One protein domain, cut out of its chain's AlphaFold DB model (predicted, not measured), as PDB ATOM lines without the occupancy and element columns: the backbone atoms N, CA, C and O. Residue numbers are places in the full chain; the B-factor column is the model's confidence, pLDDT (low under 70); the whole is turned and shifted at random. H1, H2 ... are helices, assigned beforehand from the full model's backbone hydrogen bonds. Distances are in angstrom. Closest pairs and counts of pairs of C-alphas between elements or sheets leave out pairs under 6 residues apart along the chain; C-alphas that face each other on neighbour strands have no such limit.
ATOM      1  N   ASP A  17     -32.050  36.472  17.071       92.06
ATOM      2  CA  ASP A  17     -32.574  37.478  16.145       92.06
ATOM      3  C   ASP A  17     -32.856  38.793  16.886       92.06
ATOM      4  O   ASP A  17     -33.986  39.119  17.258       92.06
ATOM      5  N   LYS A  18     -31.787  39.566  17.101       90.56
ATOM      6  CA  LYS A  18     -31.821  40.845  17.825       90.56
ATOM      7  C   LYS A  18     -32.856  41.812  17.252       90.56
ATOM      8  O   LYS A  18     -33.479  42.535  18.017       90.56
ATOM      9  N   ASN A  19     -33.016  41.859  15.928       88.81
ATOM     10  CA  ASN A  19     -33.896  42.836  15.289       88.81
ATOM     11  C   ASN A  19     -35.357  42.540  15.625       88.81
ATOM     12  O   ASN A  19     -36.055  43.408  16.144       88.81
ATOM     13  N   SER A  20     -35.801  41.304  15.391       91.75
ATOM     14  CA  SER A  20     -37.169  40.903  15.729       91.75
ATOM     15  C   SER A  20     -37.415  40.973  17.235       91.75
ATOM     16  O   SER A  20     -38.457  41.458  17.673       91.75
ATOM     17  N   MET A  21     -36.426  40.560  18.032       93.81
ATOM     18  CA  MET A  21     -36.520  40.541  19.488       93.81
ATOM     19  C   MET A  21     -36.660  41.942  20.089       93.81
ATOM     20  O   MET A  21     -37.591  42.191  20.854       93.81
ATOM     21  N   TYR A  22     -35.778  42.881  19.737       92.62
ATOM     22  CA  TYR A  22     -35.836  44.228  20.307       92.62
ATOM     23  C   TYR A  22     -37.042  45.024  19.805       92.62
ATOM     24  O   TYR A  22     -37.650  45.728  20.608       92.62
ATOM     25  N   LYS A  23     -37.488  44.829  18.553       90.38
ATOM     26  CA  LYS A  23     -38.779  45.373  18.089       90.38
ATOM     27  C   LYS A  23     -39.948  44.880  18.940       90.38
ATOM     28  O   LYS A  23     -40.761  45.691  19.374       90.38
ATOM     29  N   ALA A  24     -40.007  43.574  19.211       91.94
ATOM     30  CA  ALA A  24     -41.065  42.986  20.028       91.94
ATOM     31  C   ALA A  24     -41.026  43.494  21.483       91.94
ATOM     32  O   ALA A  24     -42.064  43.774  22.078       91.94
ATOM     33  N   VAL A  25     -39.832  43.668  22.059       92.62
ATOM     34  CA  VAL A  25     -39.679  44.227  23.414       92.62
ATOM     35  C   VAL A  25     -40.150  45.679  23.484       92.62
ATOM     36  O   VAL A  25     -40.825  46.051  24.442       92.62
ATOM     37  N   ILE A  26     -39.839  46.494  22.476       87.06
ATOM     38  CA  ILE A  26     -40.277  47.895  22.416       87.06
ATOM     39  C   ILE A  26     -41.800  47.984  22.283       87.06
ATOM     40  O   ILE A  26     -42.421  48.769  23.000       87.06
ATOM     41  N   SER A  27     -42.423  47.141  21.447       85.62
ATOM     42  CA  SER A  27     -43.886  47.134  21.291       85.62
ATOM     43  C   SER A  27     -44.633  46.742  22.570       85.62
ATOM     44  O   SER A  27     -45.778  47.131  22.756       85.62
ATOM     45  N   VAL A  28     -44.005  45.983  23.475       86.81
ATOM     46  CA  VAL A  28     -44.606  45.658  24.782       86.81
ATOM     47  C   VAL A  28     -44.583  46.857  25.736       86.81
ATOM     48  O   VAL A  28     -45.474  46.975  26.577       86.81
ATOM     49  N   ASN A  29     -43.584  47.734  25.611       77.00
ATOM     50  CA  ASN A  29     -43.391  48.883  26.499       77.00
ATOM     51  C   ASN A  29     -44.134  50.145  26.030       77.00
ATOM     52  O   ASN A  29     -44.476  50.983  26.862       77.00
ATOM     53  N   ASN A  30     -44.396  50.278  24.728       69.81
ATOM     54  CA  ASN A  30     -45.127  51.407  24.154       69.81
ATOM     55  C   ASN A  30     -46.577  51.001  23.853       69.81
ATOM     56  O   ASN A  30     -46.818  50.223  22.938       69.81
ATOM     57  N   GLU A  31     -47.559  51.580  24.552       52.38
ATOM     58  CA  GLU A  31     -48.990  51.338  24.271       52.38
ATOM     59  C   GLU A  31     -49.438  51.820  22.873       52.38
ATOM     60  O   GLU A  31     -50.518  51.455  22.417       52.38
ATOM     61  N   THR A  32     -48.623  52.622  22.177       45.94
ATOM     62  CA  THR A  32     -48.995  53.329  20.937       45.94
ATOM     63  C   THR A  32     -48.062  53.118  19.741       45.94
ATOM     64  O   THR A  32     -48.277  53.744  18.706       45.94
ATOM     65  N   ALA A  33     -47.045  52.251  19.808       40.56
ATOM     66  CA  ALA A  33     -46.108  52.084  18.692       40.56
ATOM     67  C   ALA A  33     -45.999  50.627  18.243       40.56
ATOM     68  O   ALA A  33     -45.478  49.786  18.972       40.56
ATOM     69  N   LEU A  34     -46.414  50.410  16.990       42.44
ATOM     70  CA  LEU A  34     -46.550  49.150  16.256       42.44
ATOM     71  C   LEU A  34     -47.903  48.470  16.491       42.44
ATOM     72  O   LEU A  34     -48.034  47.562  17.307       42.44
ATOM     73  N   GLU A  35     -48.892  48.869  15.681       42.44
ATOM     74  CA  GLU A  35     -50.050  48.040  15.321       42.44
ATOM     75  C   GLU A  35     -49.571  46.776  14.588       42.44
ATOM     76  O   GLU A  35     -49.786  46.566  13.396       42.44
ATOM     77  N   VAL A  36     -48.863  45.911  15.300       48.72
ATOM     78  CA  VAL A  36     -48.746  44.528  14.896       48.72
ATOM     79  C   VAL A  36     -50.006  43.886  15.445       48.72
ATOM     80  O   VAL A  36     -50.130  43.690  16.653       48.72
ATOM     81  N   SER A  37     -50.961  43.613  14.553       47.31
ATOM     82  CA  SER A  37     -52.086  42.705  14.794       47.31
ATOM     83  C   SER A  37     -51.511  41.328  15.129       47.31
ATOM     84  O   SER A  37     -51.352  40.452  14.280       47.31
ATOM     85  N   ALA A  38     -51.038  41.182  16.358       53.25
ATOM     86  CA  ALA A  38     -50.546  39.933  16.874       53.25
ATOM     87  C   ALA A  38     -51.781  39.150  17.316       53.25
ATOM     88  O   ALA A  38     -52.624  39.671  18.048       53.25
ATOM     89  N   GLY A  39     -51.923  37.911  16.840       55.62
ATOM     90  CA  GLY A  39     -52.932  37.011  17.388       55.62
ATOM     91  C   GLY A  39     -52.790  36.981  18.910       55.62
ATOM     92  O   GLY A  39     -51.682  36.861  19.420       55.62
ATOM     93  N   ASN A  40     -53.888  37.149  19.645       65.81
ATOM     94  CA  ASN A  40     -53.873  37.197  21.108       65.81
ATOM     95  C   ASN A  40     -53.831  35.779  21.702       65.81
ATOM     96  O   ASN A  40     -54.712  35.396  22.476       65.81
ATOM     97  N   THR A  41     -52.839  34.972  21.321       80.19
ATOM     98  CA  THR A  41     -52.681  33.635  21.897       80.19
ATOM     99  C   THR A  41     -52.197  33.777  23.335       80.19
ATOM    100  O   THR A  41     -51.107  34.291  23.595       80.19
ATOM    101  N   ALA A  42     -53.013  33.333  24.288       87.50
ATOM    102  CA  ALA A  42     -52.625  33.282  25.691       87.50
ATOM    103  C   ALA A  42     -51.678  32.093  25.912       87.50
ATOM    104  O   ALA A  42     -52.123  30.968  26.111       87.50
ATOM    105  N   ILE A  43     -50.367  32.336  25.853       91.75
ATOM    106  CA  ILE A  43     -49.337  31.301  26.062       91.75
ATOM    107  C   ILE A  43     -49.364  30.792  27.503       91.75
ATOM    108  O   ILE A  43     -49.247  29.590  27.761       91.75
ATOM    109  N   ILE A  44     -49.570  31.728  28.423       93.25
ATOM    110  CA  ILE A  44     -49.763  31.520  29.853       93.25
ATOM    111  C   ILE A  44     -51.132  32.096  30.236       93.25
ATOM    112  O   ILE A  44     -51.483  33.199  29.802       93.25
ATOM    113  N   ASP A  45     -51.898  31.391  31.072       91.38
ATOM    114  CA  ASP A  45     -53.080  31.978  31.713       91.38
ATOM    115  C   ASP A  45     -52.648  32.928  32.839       91.38
ATOM    116  O   ASP A  45     -52.315  32.512  33.951       91.38
ATOM    117  N   CYS A  46     -52.659  34.229  32.550       92.31
ATOM    118  CA  CYS A  46     -52.254  35.256  33.508       92.31
ATOM    119  C   CYS A  46     -53.260  35.481  34.642       92.31
ATOM    120  O   CYS A  46     -52.943  36.210  35.576       92.31
ATOM    121  N   ASN A  47     -54.444  34.860  34.599       89.00
ATOM    122  CA  ASN A  47     -55.425  34.917  35.688       89.00
ATOM    123  C   ASN A  47     -55.279  33.755  36.680       89.00
ATOM    124  O   ASN A  47     -56.128  33.584  37.561       89.00
ATOM    125  N   SER A  48     -54.209  32.963  36.554       88.94
ATOM    126  CA  SER A  48     -53.921  31.858  37.458       88.94
ATOM    127  C   SER A  48     -53.928  32.315  38.918       88.94
ATOM    128  O   SER A  48     -53.300  33.307  39.291       88.94
ATOM    129  N   ARG A  49     -54.648  31.576  39.772       89.38
ATOM    130  CA  ARG A  49     -54.806  31.912  41.199       89.38
ATOM    131  C   ARG A  49     -53.507  31.801  41.995       89.38
ATOM    132  O   ARG A  49     -53.457  32.319  43.103       89.38
ATOM    133  N   VAL A  50     -52.499  31.117  41.452       89.25
ATOM    134  CA  VAL A  50     -51.175  31.023  42.080       89.25
ATOM    135  C   VAL A  50     -50.348  32.291  41.870       89.25
ATOM    136  O   VAL A  50     -49.493  32.584  42.692       89.25
ATOM    137  N   PHE A  51     -50.646  33.091  40.838       93.75
ATOM    138  CA  PHE A  51     -49.872  34.291  40.543       93.75
ATOM    139  C   PHE A  51     -50.194  35.449  41.487       93.75
ATOM    140  O   PHE A  51     -51.347  35.876  41.632       93.75
ATOM    141  N   ASN A  52     -49.138  36.030  42.049       93.00
ATOM    142  CA  ASN A  52     -49.152  37.369  42.620       93.00
ATOM    143  C   ASN A  52     -49.169  38.445  41.516       93.00
ATOM    144  O   ASN A  52     -49.027  38.151  40.328       93.00
ATOM    145  N   ASP A  53     -49.332  39.711  41.898       93.44
ATOM    146  CA  ASP A  53     -49.482  40.807  40.932       93.44
ATOM    147  C   ASP A  53     -48.256  40.983  40.021       93.44
ATOM    148  O   ASP A  53     -48.413  41.187  38.817       93.44
ATOM    149  N   ALA A  54     -47.041  40.794  40.547       93.44
ATOM    150  CA  ALA A  54     -45.812  40.855  39.758       93.44
ATOM    151  C   ALA A  54     -45.768  39.770  38.667       93.44
ATOM    152  O   ALA A  54     -45.391  40.034  37.519       93.44
ATOM    153  N   GLN A  55     -46.213  38.554  38.993       94.38
ATOM    154  CA  GLN A  55     -46.311  37.455  38.033       94.38
ATOM    155  C   GLN A  55     -47.420  37.689  37.009       94.38
ATOM    156  O   GLN A  55     -47.202  37.425  35.829       94.38
ATOM    157  N   LYS A  56     -48.576  38.235  37.409       94.62
ATOM    158  CA  LYS A  56     -49.660  38.586  36.472       94.62
ATOM    159  C   LYS A  56     -49.221  39.654  35.473       94.62
ATOM    160  O   LYS A  56     -49.458  39.508  34.268       94.62
ATOM    161  N   ASN A  57     -48.538  40.692  35.954       93.75
ATOM    162  CA  ASN A  57     -47.995  41.763  35.119       93.75
ATOM    163  C   ASN A  57     -46.938  41.221  34.153       93.75
ATOM    164  O   ASN A  57     -47.020  41.458  32.943       93.75
ATOM    165  N   THR A  58     -45.988  40.432  34.667       94.62
ATOM    166  CA  THR A  58     -44.945  39.802  33.849       94.62
ATOM    167  C   THR A  58     -45.543  38.854  32.814       94.62
ATOM    168  O   THR A  58     -45.199  38.949  31.641       94.62
ATOM    169  N   CYS A  59     -46.489  38.001  33.210       94.62
ATOM    170  CA  CYS A  59     -47.207  37.088  32.322       94.62
ATOM    171  C   CYS A  59     -47.905  37.834  31.180       94.62
ATOM    172  O   CYS A  59     -47.775  37.460  30.015       94.62
ATOM    173  N   THR A  60     -48.604  38.928  31.496       93.44
ATOM    174  CA  THR A  60     -49.321  39.722  30.491       93.44
ATOM    175  C   THR A  60     -48.350  40.313  29.471       93.44
ATOM    176  O   THR A  60     -48.584  40.224  28.263       93.44
ATOM    177  N   LYS A  61     -47.231  40.876  29.941       94.56
ATOM    178  CA  LYS A  61     -46.163  41.402  29.079       94.56
ATOM    179  C   LYS A  61     -45.489  40.288  28.270       94.56
ATOM    180  O   LYS A  61     -45.207  40.490  27.093       94.56
ATOM    181  N   PHE A  62     -45.287  39.112  28.861       94.88
ATOM    182  CA  PHE A  62     -44.686  37.950  28.207       94.88
ATOM    183  C   PHE A  62     -45.560  37.416  27.064       94.88
ATOM    184  O   PHE A  62     -45.073  37.229  25.950       94.88
ATOM    185  N   ASN A  63     -46.868  37.249  27.296       94.06
ATOM    186  CA  ASN A  63     -47.812  36.860  26.246       94.06
ATOM    187  C   ASN A  63     -47.776  37.856  25.079       94.06
ATOM    188  O   ASN A  63     -47.712  37.446  23.920       94.06
ATOM    189  N   LYS A  64     -47.770  39.166  25.367       93.44
ATOM    190  CA  LYS A  64     -47.631  40.199  24.329       93.44
ATOM    191  C   LYS A  64     -46.300  40.069  23.582       93.44
ATOM    192  O   LYS A  64     -46.308  40.059  22.357       93.44
ATOM    193  N   LEU A  65     -45.186  39.897  24.299       95.06
ATOM    194  CA  LEU A  65     -43.847  39.770  23.720       95.06
ATOM    195  C   LEU A  65     -43.771  38.646  22.686       95.06
ATOM    196  O   LEU A  65     -43.317  38.880  21.568       95.06
ATOM    197  N   ILE A  66     -44.211  37.438  23.040       94.62
ATOM    198  CA  ILE A  66     -44.119  36.286  22.137       94.62
ATOM    199  C   ILE A  66     -45.035  36.464  20.925       94.62
ATOM    200  O   ILE A  66     -44.608  36.201  19.802       94.62
ATOM    201  N   ASN A  67     -46.261  36.959  21.118       92.56
ATOM    202  CA  ASN A  67     -47.178  37.210  20.006       92.56
ATOM    203  C   ASN A  67     -46.609  38.263  19.037       92.56
ATOM    204  O   ASN A  67     -46.596  38.040  17.822       92.56
ATOM    205  N   SER A  68     -46.066  39.370  19.556       92.25
ATOM    206  CA  SER A  68     -45.376  40.385  18.750       92.25
ATOM    207  C   SER A  68     -44.170  39.797  18.018       92.25
ATOM    208  O   SER A  68     -44.029  39.998  16.812       92.25
ATOM    209  N   LEU A  69     -43.332  39.022  18.711       93.38
ATOM    210  CA  LEU A  69     -42.147  38.388  18.133       93.38
ATOM    211  C   LEU A  69     -42.509  37.434  16.990       93.38
ATOM    212  O   LEU A  69     -41.913  37.518  15.914       93.38
ATOM    213  N   CYS A  70     -43.501  36.567  17.193       92.06
ATOM    214  CA  CYS A  70     -43.951  35.625  16.173       92.06
ATOM    215  C   CYS A  70     -44.545  36.325  14.953       92.06
ATOM    216  O   CYS A  70     -44.283  35.911  13.825       92.06
ATOM    217  N   SER A  71     -45.289  37.411  15.162       90.25
ATOM    218  CA  SER A  71     -45.847  38.207  14.067       90.25
ATOM    219  C   SER A  71     -44.771  38.970  13.275       90.25
ATOM    220  O   SER A  71     -44.782  39.001  12.041       90.25
ATOM    221  N   ILE A  72     -43.762  39.527  13.955       90.25
ATOM    222  CA  ILE A  72     -42.619  40.179  13.293       90.25
ATOM    223  C   ILE A  72     -41.816  39.165  12.469       90.25
ATOM    224  O   ILE A  72     -41.445  39.437  11.325       90.25
ATOM    225  N   LYS A  73     -41.557  37.979  13.025       89.19
ATOM    226  CA  LYS A  73     -40.795  36.945  12.321       89.19
ATOM    227  C   LYS A  73     -41.556  36.361  11.130       89.19
ATOM    228  O   LYS A  73     -40.953  36.194  10.072       89.19
ATOM    229  N   SER A  74     -42.863  36.117  11.263       86.44
ATOM    230  CA  SER A  74     -43.686  35.599  10.160       86.44
ATOM    231  C   SER A  74     -43.788  36.590   8.996       86.44
ATOM    232  O   SER A  74     -43.678  36.192   7.837       86.44
ATOM    233  N   SER A  75     -43.913  37.888   9.288       83.88
ATOM    234  CA  SER A  75     -43.961  38.945   8.267       83.88
ATOM    235  C   SER A  75     -42.616  39.212   7.583       83.88
ATOM    236  O   SER A  75     -42.590  39.707   6.457       83.88
ATOM    237  N   SER A  76     -41.498  38.854   8.217       78.38
ATOM    238  CA  SER A  76     -40.152  39.091   7.675       78.38
ATOM    239  C   SER A  76     -39.699  38.047   6.642       78.38
ATOM    240  O   SER A  76     -38.637  38.216   6.045       78.38
ATOM    241  N   GLY A  77     -40.454  36.958   6.435       68.44
ATOM    242  CA  GLY A  77     -40.080  35.872   5.512       68.44
ATOM    243  C   GLY A  77     -38.819  35.089   5.921       68.44
ATOM    244  O   GLY A  77     -38.279  34.322   5.126       68.44
ATOM    245  N   ILE A  78     -38.336  35.297   7.149       66.50
ATOM    246  CA  ILE A  78     -37.220  34.575   7.777       66.50
ATOM    247  C   ILE A  78     -37.778  33.299   8.425       66.50
ATOM    248  O   ILE A  78     -38.982  33.204   8.655       66.50
ATOM    249  N   ASN A  79     -36.920  32.316   8.735       72.94
ATOM    250  CA  ASN A  79     -37.307  31.193   9.595       72.94
ATOM    251  C   ASN A  79     -37.997  31.727  10.861       72.94
ATOM    252  O   ASN A  79     -37.362  32.357  11.710       72.94
ATOM    253  N   SER A  80     -39.305  31.500  10.953       81.88
ATOM    254  CA  SER A  80     -40.137  32.048  12.019       81.88
ATOM    255  C   SER A  80     -39.938  31.328  13.346       81.88
ATOM    256  O   SER A  80     -40.275  31.881  14.393       81.88
ATOM    257  N   VAL A  81     -39.352  30.129  13.309       91.69
ATOM    258  CA  VAL A  81     -39.110  29.292  14.481       91.69
ATOM    259  C   VAL A  81     -38.016  29.903  15.354       91.69
ATOM    260  O   VAL A  81     -36.928  30.238  14.878       91.69
ATOM    261  N   LEU A  82     -38.302  30.037  16.649       94.12
ATOM    262  CA  LEU A  82     -37.329  30.480  17.641       94.12
ATOM    263  C   LEU A  82     -36.220  29.443  17.821       94.12
ATOM    264  O   LEU A  82     -36.484  28.245  17.938       94.12
ATOM    265  N   ASN A  83     -34.980  29.921  17.878       93.75
ATOM    266  CA  ASN A  83     -33.817  29.087  18.155       93.75
ATOM    267  C   ASN A  83     -33.440  29.115  19.648       93.75
ATOM    268  O   ASN A  83     -33.968  29.908  20.430       93.75
ATOM    269  N   ASP A  84     -32.474  28.285  20.047       94.88
ATOM    270  CA  ASP A  84     -32.010  28.202  21.440       94.88
ATOM    271  C   ASP A  84     -31.528  29.549  21.999       94.88
ATOM    272  O   ASP A  84     -31.673  29.829  23.188       94.88
ATOM    273  N   SER A  85     -30.959  30.413  21.156       95.56
ATOM    274  CA  SER A  85     -30.494  31.734  21.584       95.56
ATOM    275  C   SER A  85     -31.646  32.709  21.820       95.56
ATOM    276  O   SER A  85     -31.596  33.486  22.773       95.56
ATOM    277  N   ASP A  86     -32.709  32.626  21.015       96.12
ATOM    278  CA  ASP A  86     -33.950  33.365  21.249       96.12
ATOM    279  C   ASP A  86     -34.589  32.932  22.578       96.12
ATOM    280  O   ASP A  86     -34.963  33.785  23.382       96.12
ATOM    281  N   TYR A  87     -34.649  31.624  22.861       96.44
ATOM    282  CA  TYR A  87     -35.159  31.121  24.142       96.44
ATOM    283  C   TYR A  87     -34.309  31.587  25.332       96.44
ATOM    284  O   TYR A  87     -34.863  32.027  26.341       96.44
ATOM    285  N   ASN A  88     -32.976  31.559  25.225       96.25
ATOM    286  CA  ASN A  88     -32.093  32.073  26.282       96.25
ATOM    287  C   ASN A  88     -32.299  33.574  26.539       96.25
ATOM    288  O   ASN A  88     -32.263  34.014  27.691       96.25
ATOM    289  N   TYR A  89     -32.582  34.358  25.499       97.31
ATOM    290  CA  TYR A  89     -32.970  35.750  25.693       97.31
ATOM    291  C   TYR A  89     -34.342  35.881  26.368       97.31
ATOM    292  O   TYR A  89     -34.483  36.674  27.294       97.31
ATOM    293  N   LEU A  90     -35.346  35.097  25.961       97.00
ATOM    294  CA  LEU A  90     -36.672  35.106  26.599       97.00
ATOM    295  C   LEU A  90     -36.597  34.738  28.086       97.00
ATOM    296  O   LEU A  90     -37.301  35.338  28.904       97.00
ATOM    297  N   LYS A  91     -35.701  33.813  28.451       95.81
ATOM    298  CA  LYS A  91     -35.362  33.516  29.846       95.81
ATOM    299  C   LYS A  91     -34.858  34.770  30.564       95.81
ATOM    300  O   LYS A  91     -35.441  35.159  31.574       95.81
ATOM    301  N   LEU A  92     -33.808  35.413  30.039       96.25
ATOM    302  CA  LEU A  92     -33.251  36.635  30.626       96.25
ATOM    303  C   LEU A  92     -34.320  37.723  30.775       96.25
ATOM    304  O   LEU A  92     -34.449  38.326  31.839       96.25
ATOM    305  N   TRP A  93     -35.096  37.963  29.719       96.69
ATOM    306  CA  TRP A  93     -36.148  38.971  29.716       96.69
ATOM    307  C   TRP A  93     -37.187  38.702  30.809       96.69
ATOM    308  O   TRP A  93     -37.550  39.625  31.532       96.69
ATOM    309  N   THR A  94     -37.612  37.446  30.982       95.69
ATOM    310  CA  THR A  94     -38.614  37.066  31.995       95.69
ATOM    311  C   THR A  94     -38.096  37.299  33.411       95.69
ATOM    312  O   THR A  94     -38.817  37.854  34.240       95.69
ATOM    313  N   VAL A  95     -36.832  36.947  33.676       95.12
ATOM    314  CA  VAL A  95     -36.179  37.212  34.969       95.12
ATOM    315  C   VAL A  95     -36.125  38.717  35.247       95.12
ATOM    316  O   VAL A  95     -36.549  39.163  36.309       95.12
ATOM    317  N   LEU A  96     -35.678  39.521  34.279       94.69
ATOM    318  CA  LEU A  96     -35.604  40.978  34.434       94.69
ATOM    319  C   LEU A  96     -36.985  41.635  34.585       94.69
ATOM    320  O   LEU A  96     -37.113  42.624  35.309       94.69
ATOM    321  N   ALA A  97     -38.011  41.104  33.916       94.56
ATOM    322  CA  ALA A  97     -39.383  41.579  34.047       94.56
ATOM    323  C   ALA A  97     -39.922  41.326  35.464       94.56
ATOM    324  O   ALA A  97     -40.418  42.264  36.087       94.56
ATOM    325  N   LEU A  98     -39.725  40.122  36.012       94.25
ATOM    326  CA  LEU A  98     -40.068  39.818  37.405       94.25
ATOM    327  C   LEU A  98     -39.328  40.735  38.391       94.25
ATOM    328  O   LEU A  98     -39.971  41.322  39.264       94.25
ATOM    329  N   GLU A  99     -38.011  40.934  38.216       93.19
ATOM    330  CA  GLU A  99     -37.231  41.851  39.065       93.19
ATOM    331  C   GLU A  99     -37.822  43.266  39.057       93.19
ATOM    332  O   GLU A  99     -37.887  43.918  40.100       93.19
ATOM    333  N   SER A 100     -38.247  43.751  37.884       92.31
ATOM    334  CA  SER A 100     -38.803  45.101  37.727       92.31
ATOM    335  C   SER A 100     -40.147  45.291  38.433       92.31
ATOM    336  O   SER A 100     -40.465  46.400  38.853       92.31
ATOM    337  N   GLU A 101     -40.893  44.203  38.616       93.88
ATOM    338  CA  GLU A 101     -42.150  44.166  39.368       93.88
ATOM    339  C   GLU A 101     -41.919  43.851  40.865       93.88
ATOM    340  O   GLU A 101     -42.870  43.716  41.633       93.88
ATOM    341  N   GLY A 102     -40.659  43.724  41.303       89.56
ATOM    342  CA  GLY A 102     -40.286  43.448  42.694       89.56
ATOM    343  C   GLY A 102     -40.267  41.965  43.084       89.56
ATOM    344  O   GLY A 102     -40.053  41.651  44.257       89.56
ATOM    345  N   ALA A 103     -40.446  41.045  42.133       86.94
ATOM    346  CA  ALA A 103     -40.367  39.605  42.363       86.94
ATOM    347  C   ALA A 103     -38.962  39.081  42.028       86.94
ATOM    348  O   ALA A 103     -38.577  38.981  40.869       86.94
ATOM    349  N   THR A 104     -38.180  38.732  43.050       75.56
ATOM    350  CA  THR A 104     -36.783  38.269  42.899       75.56
ATOM    351  C   THR A 104     -36.564  36.831  43.371       75.56
ATOM    352  O   THR A 104     -35.427  36.389  43.494       75.56
ATOM    353  N   ASN A 105     -37.637  36.090  43.675       75.50
ATOM    354  CA  ASN A 105     -37.534  34.720  44.175       75.50
ATOM    355  C   ASN A 105     -37.742  33.670  43.070       75.50
ATOM    356  O   ASN A 105     -38.511  33.866  42.129       75.50
ATOM    357  N   ASN A 106     -37.092  32.516  43.236       80.12
ATOM    358  CA  ASN A 106     -37.137  31.414  42.268       80.12
ATOM    359  C   ASN A 106     -38.539  30.816  42.109       80.12
ATOM    360  O   ASN A 106     -38.894  30.383  41.016       80.12
ATOM    361  N   ALA A 107     -39.352  30.860  43.169       85.00
ATOM    362  CA  ALA A 107     -40.737  30.398  43.140       85.00
ATOM    363  C   ALA A 107     -41.567  31.142  42.082       85.00
ATOM    364  O   ALA A 107     -42.313  30.518  41.331       85.00
ATOM    365  N   SER A 108     -41.377  32.462  41.948       88.56
ATOM    366  CA  SER A 108     -42.127  33.255  40.967       88.56
ATOM    367  C   SER A 108     -41.857  32.803  39.529       88.56
ATOM    368  O   SER A 108     -42.773  32.774  38.705       88.56
ATOM    369  N   LEU A 109     -40.607  32.433  39.240       90.19
ATOM    370  CA  LEU A 109     -40.169  31.961  37.929       90.19
ATOM    371  C   LEU A 109     -40.655  30.533  37.637       90.19
ATOM    372  O   LEU A 109     -41.124  30.259  36.533       90.19
ATOM    373  N   GLU A 110     -40.586  29.642  38.629       90.19
ATOM    374  CA  GLU A 110     -41.068  28.258  38.528       90.19
ATOM    375  C   GLU A 110     -42.577  28.198  38.254       90.19
ATOM    376  O   GLU A 110     -43.040  27.440  37.391       90.19
ATOM    377  N   GLU A 111     -43.349  29.045  38.934       91.88
ATOM    378  CA  GLU A 111     -44.785  29.166  38.709       91.88
ATOM    379  C   GLU A 111     -45.089  29.674  37.294       91.88
ATOM    380  O   GLU A 111     -45.963  29.110  36.629       91.88
ATOM    381  N   ILE A 112     -44.353  30.674  36.787       92.44
ATOM    382  CA  ILE A 112     -44.480  31.108  35.384       92.44
ATOM    383  C   ILE A 112     -44.178  29.939  34.438       92.44
ATOM    384  O   ILE A 112     -44.998  29.649  33.568       92.44
ATOM    385  N   SER A 113     -43.054  29.239  34.636       93.00
ATOM    386  CA  SER A 113     -42.632  28.110  33.791       93.00
ATOM    387  C   SER A 113     -43.711  27.028  33.701       93.00
ATOM    388  O   SER A 113     -44.121  26.611  32.613       93.00
ATOM    389  N   THR A 114     -44.246  26.621  34.853       91.94
ATOM    390  CA  THR A 114     -45.247  25.552  34.950       91.94
ATOM    391  C   THR A 114     -46.544  25.908  34.216       91.94
ATOM    392  O   THR A 114     -47.170  25.027  33.625       91.94
ATOM    393  N   ASN A 115     -46.912  27.193  34.186       93.12
ATOM    394  CA  ASN A 115     -48.151  27.681  33.576       93.12
ATOM    395  C   ASN A 115     -48.038  28.010  32.070       93.12
ATOM    396  O   ASN A 115     -49.038  28.403  31.467       93.12
ATOM    397  N   ILE A 116     -46.876  27.827  31.430       93.75
ATOM    398  CA  ILE A 116     -46.757  27.899  29.961       93.75
ATOM    399  C   ILE A 116     -47.496  26.702  29.353       93.75
ATOM    400  O   ILE A 116     -47.024  25.573  29.417       93.75
ATOM    401  N   ASN A 117     -48.663  26.895  28.753       92.38
ATOM    402  CA  ASN A 117     -49.500  25.762  28.333       92.38
ATOM    403  C   ASN A 117     -49.682  25.657  26.822       92.38
ATOM    404  O   ASN A 117     -49.903  24.548  26.320       92.38
ATOM    405  N   TYR A 118     -49.491  26.763  26.108       92.50
ATOM    406  CA  TYR A 118     -49.693  26.840  24.669       92.50
ATOM    407  C   TYR A 118     -48.398  27.108  23.914       92.50
ATOM    408  O   TYR A 118     -47.422  27.624  24.456       92.50
ATOM    409  N   GLU A 119     -48.423  26.744  22.642       93.50
ATOM    410  CA  GLU A 119     -47.379  26.987  21.660       93.50
ATOM    411  C   GLU A 119     -47.965  27.763  20.471       93.50
ATOM    412  O   GLU A 119     -49.186  27.901  20.355       93.50
ATOM    413  N   ILE A 120     -47.104  28.326  19.625       92.00
ATOM    414  CA  ILE A 120     -47.508  29.001  18.387       92.00
ATOM    415  C   ILE A 120     -46.855  28.249  17.236       92.00
ATOM    416  O   ILE A 120     -45.641  28.364  17.031       92.00
ATOM    417  N   ASP A 121     -47.667  27.500  16.493       89.75
ATOM    418  CA  ASP A 121     -47.225  26.669  15.376       89.75
ATOM    419  C   ASP A 121     -46.320  27.446  14.412       89.75
ATOM    420  O   ASP A 121     -46.632  28.552  13.965       89.75
ATOM    421  N   GLY A 122     -45.160  26.863  14.109       89.69
ATOM    422  CA  GLY A 122     -44.168  27.472  13.222       89.69
ATOM    423  C   GLY A 122     -43.391  28.651  13.821       89.69
ATOM    424  O   GLY A 122     -42.596  29.254  13.103       89.69
ATOM    425  N   CYS A 123     -43.565  28.979  15.105       93.06
ATOM    426  CA  CYS A 123     -42.803  30.034  15.774       93.06
ATOM    427  C   CYS A 123     -42.259  29.623  17.148       93.06
ATOM    428  O   CYS A 123     -41.045  29.526  17.327       93.06
ATOM    429  N   PHE A 124     -43.139  29.397  18.123       94.38
ATOM    430  CA  PHE A 124     -42.787  29.228  19.533       94.38
ATOM    431  C   PHE A 124     -43.203  27.842  20.009       94.38
ATOM    432  O   PHE A 124     -44.369  27.492  19.895       94.38
ATOM    433  N   ASN A 125     -42.264  27.097  20.588       94.56
ATOM    434  CA  ASN A 125     -42.490  25.834  21.278       94.56
ATOM    435  C   ASN A 125     -42.293  26.059  22.785       94.56
ATOM    436  O   ASN A 125     -41.321  26.682  23.220       94.56
ATOM    437  N   LYS A 126     -43.222  25.546  23.591       94.25
ATOM    438  CA  LYS A 126     -43.200  25.721  25.047       94.25
ATOM    439  C   LYS A 126     -42.103  24.926  25.758       94.25
ATOM    440  O   LYS A 126     -41.588  25.400  26.770       94.25
ATOM    441  N   ASP A 127     -41.746  23.744  25.259       93.94
ATOM    442  CA  ASP A 127     -40.894  22.794  25.983       93.94
ATOM    443  C   ASP A 127     -39.455  23.305  26.169       93.94
ATOM    444  O   ASP A 127     -38.964  23.262  27.305       93.94
ATOM    445  N   PRO A 128     -38.783  23.877  25.140       93.19
ATOM    446  CA  PRO A 128     -37.474  24.494  25.319       93.19
ATOM    447  C   PRO A 128     -37.502  25.574  26.393       93.19
ATOM    448  O   PRO A 128     -36.675  25.545  27.303       93.19
ATOM    449  N   LEU A 129     -38.491  26.476  26.352       92.88
ATOM    450  CA  LEU A 129     -38.576  27.562  27.323       92.88
ATOM    451  C   LEU A 129     -38.787  27.036  28.744       92.88
ATOM    452  O   LEU A 129     -38.044  27.433  29.638       92.88
ATOM    453  N   LYS A 130     -39.736  26.113  28.950       93.19
ATOM    454  CA  LYS A 130     -39.973  25.497  30.265       93.19
ATOM    455  C   LYS A 130     -38.706  24.901  30.861       93.19
ATOM    456  O   LYS A 130     -38.438  25.086  32.046       93.19
ATOM    457  N   SER A 131     -37.933  24.201  30.032       89.94
ATOM    458  CA  SER A 131     -36.725  23.501  30.472       89.94
ATOM    459  C   SER A 131     -35.595  24.440  30.903       89.94
ATOM    460  O   SER A 131     -34.785  24.067  31.750       89.94
ATOM    461  N   ILE A 132     -35.545  25.661  30.355       90.06
ATOM    462  CA  ILE A 132     -34.468  26.621  30.632       90.06
ATOM    463  C   ILE A 132     -34.882  27.767  31.558       90.06
ATOM    464  O   ILE A 132     -34.005  28.526  31.982       90.06
ATOM    465  N   LEU A 133     -36.178  27.921  31.864       90.00
ATOM    466  CA  LEU A 133     -36.718  28.992  32.708       90.00
ATOM    467  C   LEU A 133     -36.435  28.733  34.198       90.00
ATOM    468  O   LEU A 133     -37.327  28.542  35.016       90.00
ATOM    469  N   VAL A 134     -35.147  28.715  34.518       86.00
ATOM    470  CA  VAL A 134     -34.572  28.568  35.856       86.00
ATOM    471  C   VAL A 134     -33.838  29.845  36.249       86.00
ATOM    472  O   VAL A 134     -33.534  30.678  35.394       86.00
ATOM    473  N   ASP A 135     -33.527  29.992  37.531       86.12
ATOM    474  CA  ASP A 135     -32.809  31.159  38.042       86.12
ATOM    475  C   ASP A 135     -31.455  31.383  37.332       86.12
ATOM    476  O   ASP A 135     -30.850  30.459  36.766       86.12
ATOM    477  N   ILE A 136     -31.001  32.635  37.315       90.38
ATOM    478  CA  ILE A 136     -29.707  33.049  36.765       90.38
ATOM    479  C   ILE A 136     -28.863  33.520  37.942       90.38
ATOM    480  O   ILE A 136     -29.308  34.370  38.709       90.38
ATOM    481  N   ASP A 137     -27.633  33.011  38.061       90.81
ATOM    482  CA  ASP A 137     -26.716  33.438  39.121       90.81
ATOM    483  C   ASP A 137     -26.641  34.973  39.195       90.81
ATOM    484  O   ASP A 137     -26.529  35.650  38.175       90.81
TER     485      ASP A 137
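Overview. This is residues 17 to 137 of the 225 residues of an uncharacterized protein of Plasmodium vivax (UniProt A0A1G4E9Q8). One long helix, H2, makes the longest axis, with H1 and H3 packed on one side of it and short H4 and H5 packed on H3. Residues 38 to 48 of a long link run along the other side of H2. The printed part has 121 residues with five named helices, H1 to H5, and no named strand: all helix, compact, radius of gyration of the C-alphas 13.4 A, spans 38 by 30 by 25 A.

Along the chain. H2, residues 53 to 75, measures 33.2 A from first to last C-alpha; H3, residues 84 to 100, 24.4 A; H1, residues 18 to 29, 16.5 A. H4 is residues 106 to 114, H5 residues 126 to 132. C-alpha 53 is at (-49.482, 40.807, 40.932), C-alpha 132 at (-34.468, 26.621, 30.632).

Arrangement. H2 and H1 form a hairpin, closest C-alphas Leu 69 and Ala 24, 5.1 A, at a steep tilt of 45 degrees. H3 touches H5 with residues 84 to 91 alone, closest C-alphas Tyr 87 and Leu 129, 5.9 A. H2 and H5 are apart. In H1 to H5 every O i to N i+4 pair is within hydrogen-bond range.

Size, cuts and confidence. The printed part has no cut. Links H1 to H2 and H4 to H5 are long. Residues 30 to 40 and 77 to 78 have pLDDT under 70.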